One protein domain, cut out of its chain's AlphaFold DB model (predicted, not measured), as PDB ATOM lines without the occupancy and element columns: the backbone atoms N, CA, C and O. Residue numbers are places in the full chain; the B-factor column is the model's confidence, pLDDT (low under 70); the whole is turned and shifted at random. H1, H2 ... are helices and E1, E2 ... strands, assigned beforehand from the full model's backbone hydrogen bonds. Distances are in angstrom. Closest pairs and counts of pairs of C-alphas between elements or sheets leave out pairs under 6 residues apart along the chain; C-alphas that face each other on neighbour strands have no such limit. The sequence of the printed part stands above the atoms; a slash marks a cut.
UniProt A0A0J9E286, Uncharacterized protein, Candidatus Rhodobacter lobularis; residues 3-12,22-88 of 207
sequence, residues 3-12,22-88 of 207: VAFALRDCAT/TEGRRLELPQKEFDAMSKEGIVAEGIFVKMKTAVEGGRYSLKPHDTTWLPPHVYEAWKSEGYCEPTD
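Overview. This is residues 3 to 12 and 22 to 88 of the 207 residues of an uncharacterized protein of Candidatus Rhodobacter lobularis (UniProt A0A0J9E286). Two small lobes lie end to end along the longest axis, each a three-stranded sheet with one helix over one face; the chain passes from one to the other where E4 runs on into E5. One lobe holds the sheet E8, E5, E9 with H2, and the hairpin E6 and E7 at its end away from the other lobe; the other holds the sheet E3, E1, E4 with H1, and the short strand E2 lies at its far side. The printed part has 77 residues with two named helices and nine named strands, in the order E1, E2, E3, H1, E4, E5, E6, E7, E8, H2, E9. Both three-stranded sheets are antiparallel, in the orders E8, E5, E9 and E3, E1, E4, and the class is mixed, helices and strands. The whole is compact, with a radius of gyration of the C-alphas of 13.1 A and spans of 36 by 26 by 19 A.

Along the chain. E5, residues 47 to 51, is the longest strand by residues and measures 12.1 A from first to last C-alpha; C-alpha 47 is at (-7.196, 44.409, -33.518). Its sheet also holds E8, residues 67 to 70, 9.7 A long, and E9, residues 84 to 86, which ends with C-alpha 86 at (-7.713, 38.127, -30.820). H2, residues 72 to 80, is 12.3 A long. E6, residues 55 to 57, and E7, residues 60 to 62, make a sheet of two strands. In the other three-stranded sheet are E1, residues 3 to 6, 10.3 A long, with C-alpha 3 at (-2.166, 49.175, -38.143), E3, residues 26 to 29, 9.7 A long, and E4, residues 43 to 45. H1, residues 31 to 39, is 12.2 A long. E2, residues 10 to 12, pairs with no named strand.

Arrangement. In the sheet E8, E5, E9, the inner strand E5 is antiparallel to E8 at 135 degrees, with N 47 and O 70 at 2.9 A, and to E9 at 138 degrees, with N 50 and O 85 at 2.8 A. H2 is on this sheet at a height of 8.7 A, over E5; on the local plane their lines stand at 31 degrees, only just slantwise to the strands. The closest C-alphas of H2 and E9, those of Trp 78 and Cys 84, are 6.2 A apart. E8, H2 and E9 form a split strand-helix-strand unit, two strands running the same way with E5 between them in the sheet, and its crossover is right-handed. The hairpin E6 and E7 has N 55 and O 62 at 2.9 A. E4 runs on into E5 across one residue at 56 degrees, and the two meet only through their link. In the sheet E3, E1, E4, the inner strand E1 has N 5 and O 44 of E4 at 2.8 A, and N 4 and O 27 of E3 at 2.8 A. H1 is on this sheet at a height of 8.9 A, over E1 and only just over E4, with 3 C-alphas falling on it. E3, H1 and E4 form a second split unit, with E1 between its strands, and its crossover is right-handed too. H1 and H2 are apart. In both helices every O i to N i+4 pair is within hydrogen-bond range.

Size, cuts and confidence. The two C-alphas farthest apart, those of Thr 12 and Thr 53, are 36.4 A from each other. Residues 13 to 21 are not printed, and C-alphas 12 and 22 are 10.8 A apart across this cut, which lies in the link from E2 to E3. The links that are printed whole are tight. The mean pLDDT of the printed part is 86.5, and residues 12 and 57 are under 70.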
ATOM      1  N   VAL A   3      -1.001  49.255 -37.257       87.81
ATOM      2  CA  VAL A   3      -2.166  49.175 -38.143       87.81
ATOM      3  C   VAL A   3      -3.326  49.870 -37.438       87.81
ATOM      4  O   VAL A   3      -3.752  49.438 -36.374       87.81
ATOM      5  N   ALA A   4      -3.821  50.955 -38.020       89.88
ATOM      6  CA  ALA A   4      -4.896  51.761 -37.461       89.88
ATOM      7  C   ALA A   4      -6.076  51.848 -38.432       89.88
ATOM      8  O   ALA A   4      -5.936  51.617 -39.635       89.88
ATOM      9  N   PHE A   5      -7.242  52.209 -37.913       90.50
ATOM     10  CA  PHE A   5      -8.436  52.470 -38.705       90.50
ATOM     11  C   PHE A   5      -8.953  53.874 -38.428       90.50
ATOM     12  O   PHE A   5      -9.066  54.280 -37.271       90.50
ATOM     13  N   ALA A   6      -9.278  54.605 -39.492       88.06
ATOM     14  CA  ALA A   6      -9.928  55.904 -39.372       88.06
ATOM     15  C   ALA A   6     -11.326  55.738 -38.757       88.06
ATOM     16  O   ALA A   6     -12.121  54.914 -39.214       88.06
ATOM     17  N   LEU A   7     -11.613  56.515 -37.717       85.06
ATOM     18  CA  LEU A   7     -12.880  56.481 -36.980       85.06
ATOM     19  C   LEU A   7     -13.959  57.368 -37.597       85.06
ATOM     20  O   LEU A   7     -15.132  57.204 -37.292       85.06
ATOM     21  N   ARG A   8     -13.558  58.334 -38.421       78.50
ATOM     22  CA  ARG A   8     -14.446  59.296 -39.068       78.50
ATOM     23  C   ARG A   8     -13.840  59.771 -40.375       78.50
ATOM     24  O   ARG A   8     -12.616  59.767 -40.532       78.50
ATOM     25  N   ASP A   9     -14.702  60.244 -41.262       79.56
ATOM     26  CA  ASP A   9     -14.264  60.986 -42.433       79.56
ATOM     27  C   ASP A   9     -13.562  62.270 -41.983       79.56
ATOM     28  O   ASP A   9     -14.113  63.076 -41.228       79.56
ATOM     29  N   CYS A  10     -12.318  62.451 -42.410       72.12
ATOM     30  CA  CYS A  10     -11.547  63.647 -42.096       72.12
ATOM     31  C   CYS A  10     -10.500  63.922 -43.173       72.12
ATOM     32  O   CYS A  10      -9.930  63.006 -43.761       72.12
ATOM     33  N   ALA A  11     -10.256  65.203 -43.432       71.69
ATOM     34  CA  ALA A  11      -9.136  65.649 -44.243       71.69
ATOM     35  C   ALA A  11      -7.986  66.004 -43.295       71.69
ATOM     36  O   ALA A  11      -8.141  66.875 -42.439       71.69
ATOM     37  N   THR A  12      -6.856  65.316 -43.416       62.94
ATOM     38  CA  THR A  12      -5.640  65.617 -42.650       62.94
ATOM     39  C   THR A  12      -4.606  66.254 -43.576       62.94
ATOM     40  O   THR A  12      -4.261  65.651 -44.591       62.94
ATOM     41  N   THR A  22     -11.210  58.115 -44.951       80.19
ATOM     42  CA  THR A  22     -12.597  57.643 -44.948       80.19
ATOM     43  C   THR A  22     -12.797  56.718 -43.763       80.19
ATOM     44  O   THR A  22     -11.899  55.931 -43.451       80.19
ATOM     45  N   GLU A  23     -13.960  56.753 -43.130       81.56
ATOM     46  CA  GLU A  23     -14.288  55.879 -42.012       81.56
ATOM     47  C   GLU A  23     -14.046  54.390 -42.347       81.56
ATOM     48  O   GLU A  23     -14.357  53.862 -43.426       81.56
ATOM     49  N   GLY A  24     -13.401  53.692 -41.411       78.31
ATOM     50  CA  GLY A  24     -13.021  52.290 -41.541       78.31
ATOM     51  C   GLY A  24     -11.897  52.027 -42.547       78.31
ATOM     52  O   GLY A  24     -11.614  50.864 -42.841       78.31
ATOM     53  N   ARG A  25     -11.242  53.060 -43.097       85.19
ATOM     54  CA  ARG A  25     -10.036  52.893 -43.919       85.19
ATOM     55  C   ARG A  25      -8.883  52.400 -43.049       85.19
ATOM     56  O   ARG A  25      -8.579  53.005 -42.024       85.19
ATOM     57  N   ARG A  26      -8.224  51.326 -43.494       88.38
ATOM     58  CA  ARG A  26      -6.982  50.824 -42.897       88.38
ATOM     59  C   ARG A  26      -5.820  51.758 -43.234       88.38
ATOM     60  O   ARG A  26      -5.645  52.136 -44.392       88.38
ATOM     61  N   LEU A  27      -5.019  52.069 -42.226       87.25
ATOM     62  CA  LEU A  27      -3.822  52.896 -42.291       87.25
ATOM     63  C   LEU A  27      -2.666  52.145 -41.634       87.25
ATOM     64  O   LEU A  27      -2.866  51.416 -40.663       87.25
ATOM     65  N   GLU A  28      -1.457  52.329 -42.150       88.00
ATOM     66  CA  GLU A  28      -0.236  51.848 -41.503       88.00
ATOM     67  C   GLU A  28       0.603  53.062 -41.134       88.00
ATOM     68  O   GLU A  28       1.132  53.744 -42.007       88.00
ATOM     69  N   LEU A  29       0.659  53.363 -39.838       84.38
ATOM     70  CA  LEU A  29       1.216  54.609 -39.323       84.38
ATOM     71  C   LEU A  29       2.463  54.339 -38.465       84.38
ATOM     72  O   LEU A  29       2.534  53.331 -37.750       84.38
ATOM     73  N   PRO A  30       3.476  55.216 -38.486       86.94
ATOM     74  CA  PRO A  30       4.501  55.262 -37.446       86.94
ATOM     75  C   PRO A  30       3.878  55.524 -36.065       86.94
ATOM     76  O   PRO A  30       2.867  56.213 -35.969       86.94
ATOM     77  N   GLN A  31       4.513  55.040 -34.988       86.75
ATOM     78  CA  GLN A  31       4.015  55.212 -33.609       86.75
ATOM     79  C   GLN A  31       3.688  56.678 -33.293       86.75
ATOM     80  O   GLN A  31       2.606  56.991 -32.819       86.75
ATOM     81  N   LYS A  32       4.606  57.589 -33.634       87.00
ATOM     82  CA  LYS A  32       4.473  59.022 -33.352       87.00
ATOM     83  C   LYS A  32       3.248  59.655 -34.026       87.00
ATOM     84  O   LYS A  32       2.599  60.507 -33.429       87.00
ATOM     85  N   GLU A  33       2.957  59.263 -35.265       85.56
ATOM     86  CA  GLU A  33       1.802  59.767 -36.018       85.56
ATOM     87  C   GLU A  33       0.499  59.152 -35.508       85.56
ATOM     88  O   GLU A  33      -0.491  59.862 -35.346       85.56
ATOM     89  N   PHE A  34       0.523  57.856 -35.183       88.81
ATOM     90  CA  PHE A  34      -0.601  57.185 -34.543       88.81
ATOM     91  C   PHE A  34      -0.965  57.851 -33.212       88.81
ATOM     92  O   PHE A  34      -2.124  58.200 -33.017       88.81
ATOM     93  N   ASP A  35       0.008  58.092 -32.330       88.94
ATOM     94  CA  ASP A  35      -0.241  58.697 -31.018       88.94
ATOM     95  C   ASP A  35      -0.854  60.102 -31.147       88.94
ATOM     96  O   ASP A  35      -1.721  60.475 -30.357       88.94
ATOM     97  N   ALA A  36      -0.428  60.885 -32.146       87.56
ATOM     98  CA  ALA A  36      -0.991  62.204 -32.425       87.56
ATOM     99  C   ALA A  36      -2.449  62.106 -32.911       87.56
ATOM    100  O   ALA A  36      -3.346  62.692 -32.306       87.56
ATOM    101  N   MET A  37      -2.708  61.298 -33.942       86.38
ATOM    102  CA  MET A  37      -4.049  61.142 -34.519       86.38
ATOM    103  C   MET A  37      -5.027  60.429 -33.570       86.38
ATOM    104  O   MET A  37      -6.228  60.704 -33.583       86.38
ATOM    105  N   SER A  38      -4.538  59.510 -32.736       87.50
ATOM    106  CA  SER A  38      -5.346  58.785 -31.754       87.50
ATOM    107  C   SER A  38      -5.802  59.703 -30.620       87.50
ATOM    108  O   SER A  38      -6.976  59.671 -30.252       87.50
ATOM    109  N   LYS A  39      -4.930  60.603 -30.134       87.75
ATOM    110  CA  LYS A  39      -5.302  61.636 -29.145       87.75
ATOM    111  C   LYS A  39      -6.401  62.567 -29.646       87.75
ATOM    112  O   LYS A  39      -7.245  62.998 -28.868       87.75
ATOM    113  N   GLU A  40      -6.409  62.850 -30.943       85.31
ATOM    114  CA  GLU A  40      -7.441  63.658 -31.596       85.31
ATOM    115  C   GLU A  40      -8.720  62.863 -31.922       85.31
ATOM    116  O   GLU A  40      -9.667  63.406 -32.501       85.31
ATOM    117  N   GLY A  41      -8.770  61.573 -31.569       83.38
ATOM    118  CA  GLY A  41      -9.902  60.687 -31.842       83.38
ATOM    119  C   GLY A  41     -10.133  60.449 -33.336       83.38
ATOM    120  O   GLY A  41     -11.264  60.203 -33.754       83.38
ATOM    121  N   ILE A  42      -9.092  60.583 -34.160       86.12
ATOM    122  CA  ILE A  42      -9.175  60.421 -35.616       86.12
ATOM    123  C   ILE A  42      -9.018  58.954 -36.009       86.12
ATOM    124  O   ILE A  42      -9.721  58.466 -36.895       86.12
ATOM    125  N   VAL A  43      -8.110  58.244 -35.340       89.31
ATOM    126  CA  VAL A  43      -7.806  56.838 -35.611       89.31
ATOM    127  C   VAL A  43      -7.893  56.004 -34.339       89.31
ATOM    128  O   VAL A  43      -7.644  56.498 -33.240       89.31
ATOM    129  N   ALA A  44      -8.197  54.720 -34.498       89.56
ATOM    130  CA  ALA A  44      -8.044  53.717 -33.450       89.56
ATOM    131  C   ALA A  44      -7.112  52.600 -33.908       89.56
ATOM    132  O   ALA A  44      -7.044  52.288 -35.099       89.56
ATOM    133  N   GLU A  45      -6.406  51.994 -32.957       91.25
ATOM    134  CA  GLU A  45      -5.589  50.814 -33.219       91.25
ATOM    135  C   GLU A  45      -6.480  49.665 -33.699       91.25
ATOM    136  O   GLU A  45      -7.563  49.429 -33.161       91.25
ATOM    137  N   GLY A  46      -6.058  48.991 -34.766       90.06
ATOM    138  CA  GLY A  46      -6.719  47.782 -35.227       90.06
ATOM    139  C   GLY A  46      -6.507  46.640 -34.242       90.06
ATOM    140  O   GLY A  46      -5.563  46.640 -33.464       90.06
ATOM    141  N   ILE A  47      -7.359  45.629 -34.310       90.38
ATOM    142  CA  ILE A  47      -7.196  44.409 -33.518       90.38
ATOM    143  C   ILE A  47      -6.869  43.281 -34.485       90.38
ATOM    144  O   ILE A  47      -7.609  43.059 -35.451       90.38
ATOM    145  N   PHE A  48      -5.746  42.600 -34.256       90.62
ATOM    146  CA  PHE A  48      -5.370  41.434 -35.043       90.62
ATOM    147  C   PHE A  48      -6.132  40.216 -34.538       90.62
ATOM    148  O   PHE A  48      -6.102  39.881 -33.351       90.62
ATOM    149  N   VAL A  49      -6.871  39.584 -35.440       91.75
ATOM    150  CA  VAL A  49      -7.789  38.505 -35.098       91.75
ATOM    151  C   VAL A  49      -7.551  37.289 -35.962       91.75
ATOM    152  O   VAL A  49      -7.103  37.390 -37.105       91.75
ATOM    153  N   LYS A  50      -7.952  36.144 -35.426       93.00
ATOM    154  CA  LYS A  50      -8.124  34.893 -36.145       93.00
ATOM    155  C   LYS A  50      -9.608  34.579 -36.266       93.00
ATOM    156  O   LYS A  50     -10.346  34.597 -35.279       93.00
ATOM    157  N   MET A  51     -10.050  34.280 -37.478       93.25
ATOM    158  CA  MET A  51     -11.433  33.906 -37.747       93.25
ATOM    159  C   MET A  51     -11.713  32.491 -37.232       93.25
ATOM    160  O   MET A  51     -10.936  31.563 -37.455       93.25
ATOM    161  N   LYS A  52     -12.844  32.310 -36.555       91.88
ATOM    162  CA  LYS A  52     -13.365  31.002 -36.121       91.88
ATOM    163  C   LYS A  52     -14.347  30.429 -37.127       91.88
ATOM    164  O   LYS A  52     -14.390  29.220 -37.332       91.88
ATOM    165  N   THR A  53     -15.118  31.301 -37.761       89.38
ATOM    166  CA  THR A  53     -16.148  30.951 -38.734       89.38
ATOM    167  C   THR A  53     -15.912  31.692 -40.041       89.38
ATOM    168  O   THR A  53     -15.182  32.681 -40.092       89.38
ATOM    169  N   ALA A  54     -16.529  31.202 -41.115       89.44
ATOM    170  CA  ALA A  54     -16.546  31.919 -42.379       89.44
ATOM    171  C   ALA A  54     -17.446  33.156 -42.256       89.44
ATOM    172  O   ALA A  54     -18.525  33.072 -41.666       89.44
ATOM    173  N   VAL A  55     -17.019  34.269 -42.843       86.88
ATOM    174  CA  VAL A  55     -17.843  35.465 -43.035       86.88
ATOM    175  C   VAL A  55     -17.800  35.809 -44.518       86.88
ATOM    176  O   VAL A  55     -16.727  36.064 -45.066       86.88
ATOM    177  N   GLU A  56     -18.964  35.816 -45.165       82.94
ATOM    178  CA  GLU A  56     -19.110  36.159 -46.580       82.94
ATOM    179  C   GLU A  56     -20.036  37.369 -46.731       82.94
ATOM    180  O   GLU A  56     -21.234  37.284 -46.458       82.94
ATOM    181  N   GLY A  57     -19.499  38.504 -47.186       69.25
ATOM    182  CA  GLY A  57     -20.328  39.637 -47.595       69.25
ATOM    183  C   GLY A  57     -19.621  40.992 -47.622       69.25
ATOM    184  O   GLY A  57     -18.812  41.332 -46.760       69.25
ATOM    185  N   GLY A  58     -19.990  41.826 -48.599       73.44
ATOM    186  CA  GLY A  58     -19.589  43.235 -48.653       73.44
ATOM    187  C   GLY A  58     -18.069  43.447 -48.630       73.44
ATOM    188  O   GLY A  58     -17.370  43.043 -49.554       73.44
ATOM    189  N   ARG A  59     -17.570  44.124 -47.582       73.38
ATOM    190  CA  ARG A  59     -16.154  44.507 -47.407       73.38
ATOM    191  C   ARG A  59     -15.263  43.354 -46.914       73.38
ATOM    192  O   ARG A  59     -14.045  43.471 -47.013       73.38
ATOM    193  N   TYR A  60     -15.836  42.256 -46.409       80.12
ATOM    194  CA  TYR A  60     -15.082  41.147 -45.823       80.12
ATOM    195  C   TYR A  60     -15.522  39.803 -46.415       80.12
ATOM    196  O   TYR A  60     -16.694  39.438 -46.396       80.12
ATOM    197  N   SER A  61     -14.557  39.054 -46.941       86.81
ATOM    198  CA  SER A  61     -14.739  37.663 -47.351       86.81
ATOM    199  C   SER A  61     -13.586  36.873 -46.754       86.81
ATOM    200  O   SER A  61     -12.460  36.952 -47.245       86.81
ATOM    201  N   LEU A  62     -13.849  36.238 -45.613       89.62
ATOM    202  CA  LEU A  62     -12.838  35.615 -44.760       89.62
ATOM    203  C   LEU A  62     -13.248  34.183 -44.436       89.62
ATOM    204  O   LEU A  62     -14.404  33.908 -44.104       89.62
ATOM    205  N   LYS A  63     -12.290  33.266 -44.518       90.62
ATOM    206  CA  LYS A  63     -12.484  31.851 -44.211       90.62
ATOM    207  C   LYS A  63     -12.158  31.570 -42.742       90.62
ATOM    208  O   LYS A  63     -11.444  32.345 -42.106       90.62
ATOM    209  N   PRO A  64     -12.635  30.440 -42.190       90.75
ATOM    210  CA  PRO A  64     -12.181  29.981 -40.887       90.75
ATOM    211  C   PRO A  64     -10.653  29.874 -40.863       90.75
ATOM    212  O   PRO A  64     -10.049  29.385 -41.817       90.75
ATOM    213  N   HIS A  65     -10.054  30.298 -39.756       88.62
ATOM    214  CA  HIS A  65      -8.613  30.362 -39.496       88.62
ATOM    215  C   HIS A  65      -7.819  31.430 -40.254       88.62
ATOM    216  O   HIS A  65      -6.628  31.563 -39.967       88.62
ATOM    217  N   ASP A  66      -8.445  32.218 -41.132       89.88
ATOM    218  CA  ASP A  66      -7.787  33.396 -41.700       89.88
ATOM    219  C   ASP A  66      -7.454  34.395 -40.586       89.88
ATOM    220  O   ASP A  66      -8.226  34.572 -39.636       89.88
ATOM    221  N   THR A  67      -6.309  35.062 -40.707       89.44
ATOM    222  CA  THR A  67      -5.914  36.151 -39.813       89.44
ATOM    223  C   THR A  67      -6.033  37.494 -40.516       89.44
ATOM    224  O   THR A  67      -5.707  37.638 -41.697       89.44
ATOM    225  N   THR A  68      -6.550  38.499 -39.813       89.69
ATOM    226  CA  THR A  68      -6.743  39.835 -40.381       89.69
ATOM    227  C   THR A  68      -6.775  40.908 -39.303       89.69
ATOM    228  O   THR A  68      -6.919  40.623 -38.118       89.69
ATOM    229  N   TRP A  69      -6.670  42.162 -39.731       90.44
ATOM    230  CA  TRP A  69      -6.879  43.323 -38.876       90.44
ATOM    231  C   TRP A  69      -8.317  43.802 -39.002       90.44
ATOM    232  O   TRP A  69      -8.782  44.080 -40.111       90.44
ATOM    233  N   LEU A  70      -8.991  43.950 -37.866       90.19
ATOM    234  CA  LEU A  70     -10.330  44.518 -37.800       90.19
ATOM    235  C   LEU A  70     -10.323  45.864 -37.067       90.19
ATOM    236  O   LEU A  70      -9.583  46.031 -36.094       90.19
ATOM    237  N   PRO A  71     -11.163  46.824 -37.492       90.19
ATOM    238  CA  PRO A  71     -11.481  47.980 -36.667       90.19
ATOM    239  C   PRO A  71     -12.088  47.533 -35.325       90.19
ATOM    240  O   PRO A  71     -12.861  46.569 -35.318       90.19
ATOM    241  N   PRO A  72     -11.848  48.253 -34.214       89.62
ATOM    242  CA  PRO A  72     -12.361  47.869 -32.895       89.62
ATOM    243  C   PRO A  72     -13.872  47.625 -32.844       89.62
ATOM    244  O   PRO A  72     -14.323  46.656 -32.243       89.62
ATOM    245  N   HIS A  73     -14.662  48.456 -33.529       87.25
ATOM    246  CA  HIS A  73     -16.119  48.308 -33.558       87.25
ATOM    247  C   HIS A  73     -16.575  47.029 -34.283       87.25
ATOM    248  O   HIS A  73     -17.543  46.401 -33.860       87.25
ATOM    249  N   VAL A  74     -15.874  46.616 -35.350       89.31
ATOM    250  CA  VAL A  74     -16.165  45.359 -36.061       89.31
ATOM    251  C   VAL A  74     -15.769  44.173 -35.193       89.31
ATOM    252  O   VAL A  74     -16.535  43.222 -35.072       89.31
ATOM    253  N   TYR A  75     -14.597  44.249 -34.556       91.06
ATOM    254  CA  TYR A  75     -14.131  43.208 -33.650       91.06
ATOM    255  C   TYR A  75     -15.105  42.978 -32.493       91.06
ATOM    256  O   TYR A  75     -15.483  41.836 -32.267       91.06
ATOM    257  N   GLU A  76     -15.553  44.020 -31.788       91.69
ATOM    258  CA  GLU A  76     -16.476  43.839 -30.657       91.69
ATOM    259  C   GLU A  76     -17.818  43.230 -31.095       91.69
ATOM    260  O   GLU A  76     -18.327  42.322 -30.431       91.69
ATOM    261  N   ALA A  77     -18.352  43.636 -32.254       90.44
ATOM    262  CA  ALA A  77     -19.558  43.030 -32.818       90.44
ATOM    263  C   ALA A  77     -19.347  41.535 -33.126       90.44
ATOM    264  O   ALA A  77     -20.093  40.680 -32.654       90.44
ATOM    265  N   TRP A  78     -18.284  41.198 -33.855       92.25
ATOM    266  CA  TRP A  78     -18.008  39.827 -34.296       92.25
ATOM    267  C   TRP A  78     -17.554  38.900 -33.171       92.25
ATOM    268  O   TRP A  78     -17.858  37.708 -33.184       92.25
ATOM    269  N   LYS A  79     -16.861  39.439 -32.169       91.50
ATOM    270  CA  LYS A  79     -16.505  38.730 -30.943       91.50
ATOM    271  C   LYS A  79     -17.753  38.301 -30.183       91.50
ATOM    272  O   LYS A  79     -17.802  37.166 -29.716       91.50
ATOM    273  N   SER A  80     -18.757  39.177 -30.075       88.31
ATOM    274  CA  SER A  80     -20.008  38.858 -29.377       88.31
ATOM    275  C   SER A  80     -20.802  37.734 -30.058       88.31
ATOM    276  O   SER A  80     -21.461  36.948 -29.381       88.31
ATOM    277  N   GLU A  81     -20.655  37.598 -31.378       89.44
ATOM    278  CA  GLU A  81     -21.248  36.521 -32.181       89.44
ATOM    279  C   GLU A  81     -20.342  35.280 -32.312       89.44
ATOM    280  O   GLU A  81     -20.744  34.262 -32.874       89.44
ATOM    281  N   GLY A  82     -19.123  35.329 -31.764       88.44
ATOM    282  CA  GLY A  82     -18.174  34.214 -31.772       88.44
ATOM    283  C   GLY A  82     -17.453  33.983 -33.106       88.44
ATOM    284  O   GLY A  82     -16.877  32.912 -33.302       88.44
ATOM    285  N   TYR A  83     -17.446  34.961 -34.015       91.38
ATOM    286  CA  TYR A  83     -16.853  34.826 -35.352       91.38
ATOM    287  C   TYR A  83     -15.330  34.911 -35.381       91.38
ATOM    288  O   TYR A  83     -14.701  34.360 -36.286       91.38
ATOM    289  N   CYS A  84     -14.717  35.573 -34.404       91.50
ATOM    290  CA  CYS A  84     -13.273  35.766 -34.346       91.50
ATOM    291  C   CYS A  84     -12.755  35.810 -32.905       91.50
ATOM    292  O   CYS A  84     -13.512  36.009 -31.955       91.50
ATOM    293  N   GLU A  85     -11.447  35.646 -32.745       90.81
ATOM    294  CA  GLU A  85     -10.729  35.854 -31.487       90.81
ATOM    295  C   GLU A  85      -9.454  36.667 -31.716       90.81
ATOM    296  O   GLU A  85      -8.889  36.593 -32.810       90.81
ATOM    297  N   PRO A  86      -8.997  37.446 -30.723       89.19
ATOM    298  CA  PRO A  86      -7.713  38.127 -30.820       89.19
ATOM    299  C   PRO A  86      -6.586  37.089 -30.870       89.19
ATOM    300  O   PRO A  86      -6.691  36.023 -30.258       89.19
ATOM    301  N   THR A  87      -5.522  37.385 -31.609       84.88
ATOM    302  CA  THR A  87      -4.360  36.497 -31.713       84.88
ATOM    303  C   THR A  87      -3.059  37.282 -31.642       84.88
ATOM    304  O   THR A  87      -2.933  38.344 -32.248       84.88
ATOM    305  N   ASP A  88      -2.090  36.714 -30.926       73.81
ATOM    306  CA  ASP A  88      -0.734  37.251 -30.792       73.81
ATOM    307  C   ASP A  88       0.200  36.765 -31.917       73.81
ATOM    308  O   ASP A  88       1.368  37.142 -31.956       73.81
TER     309      ASP A  88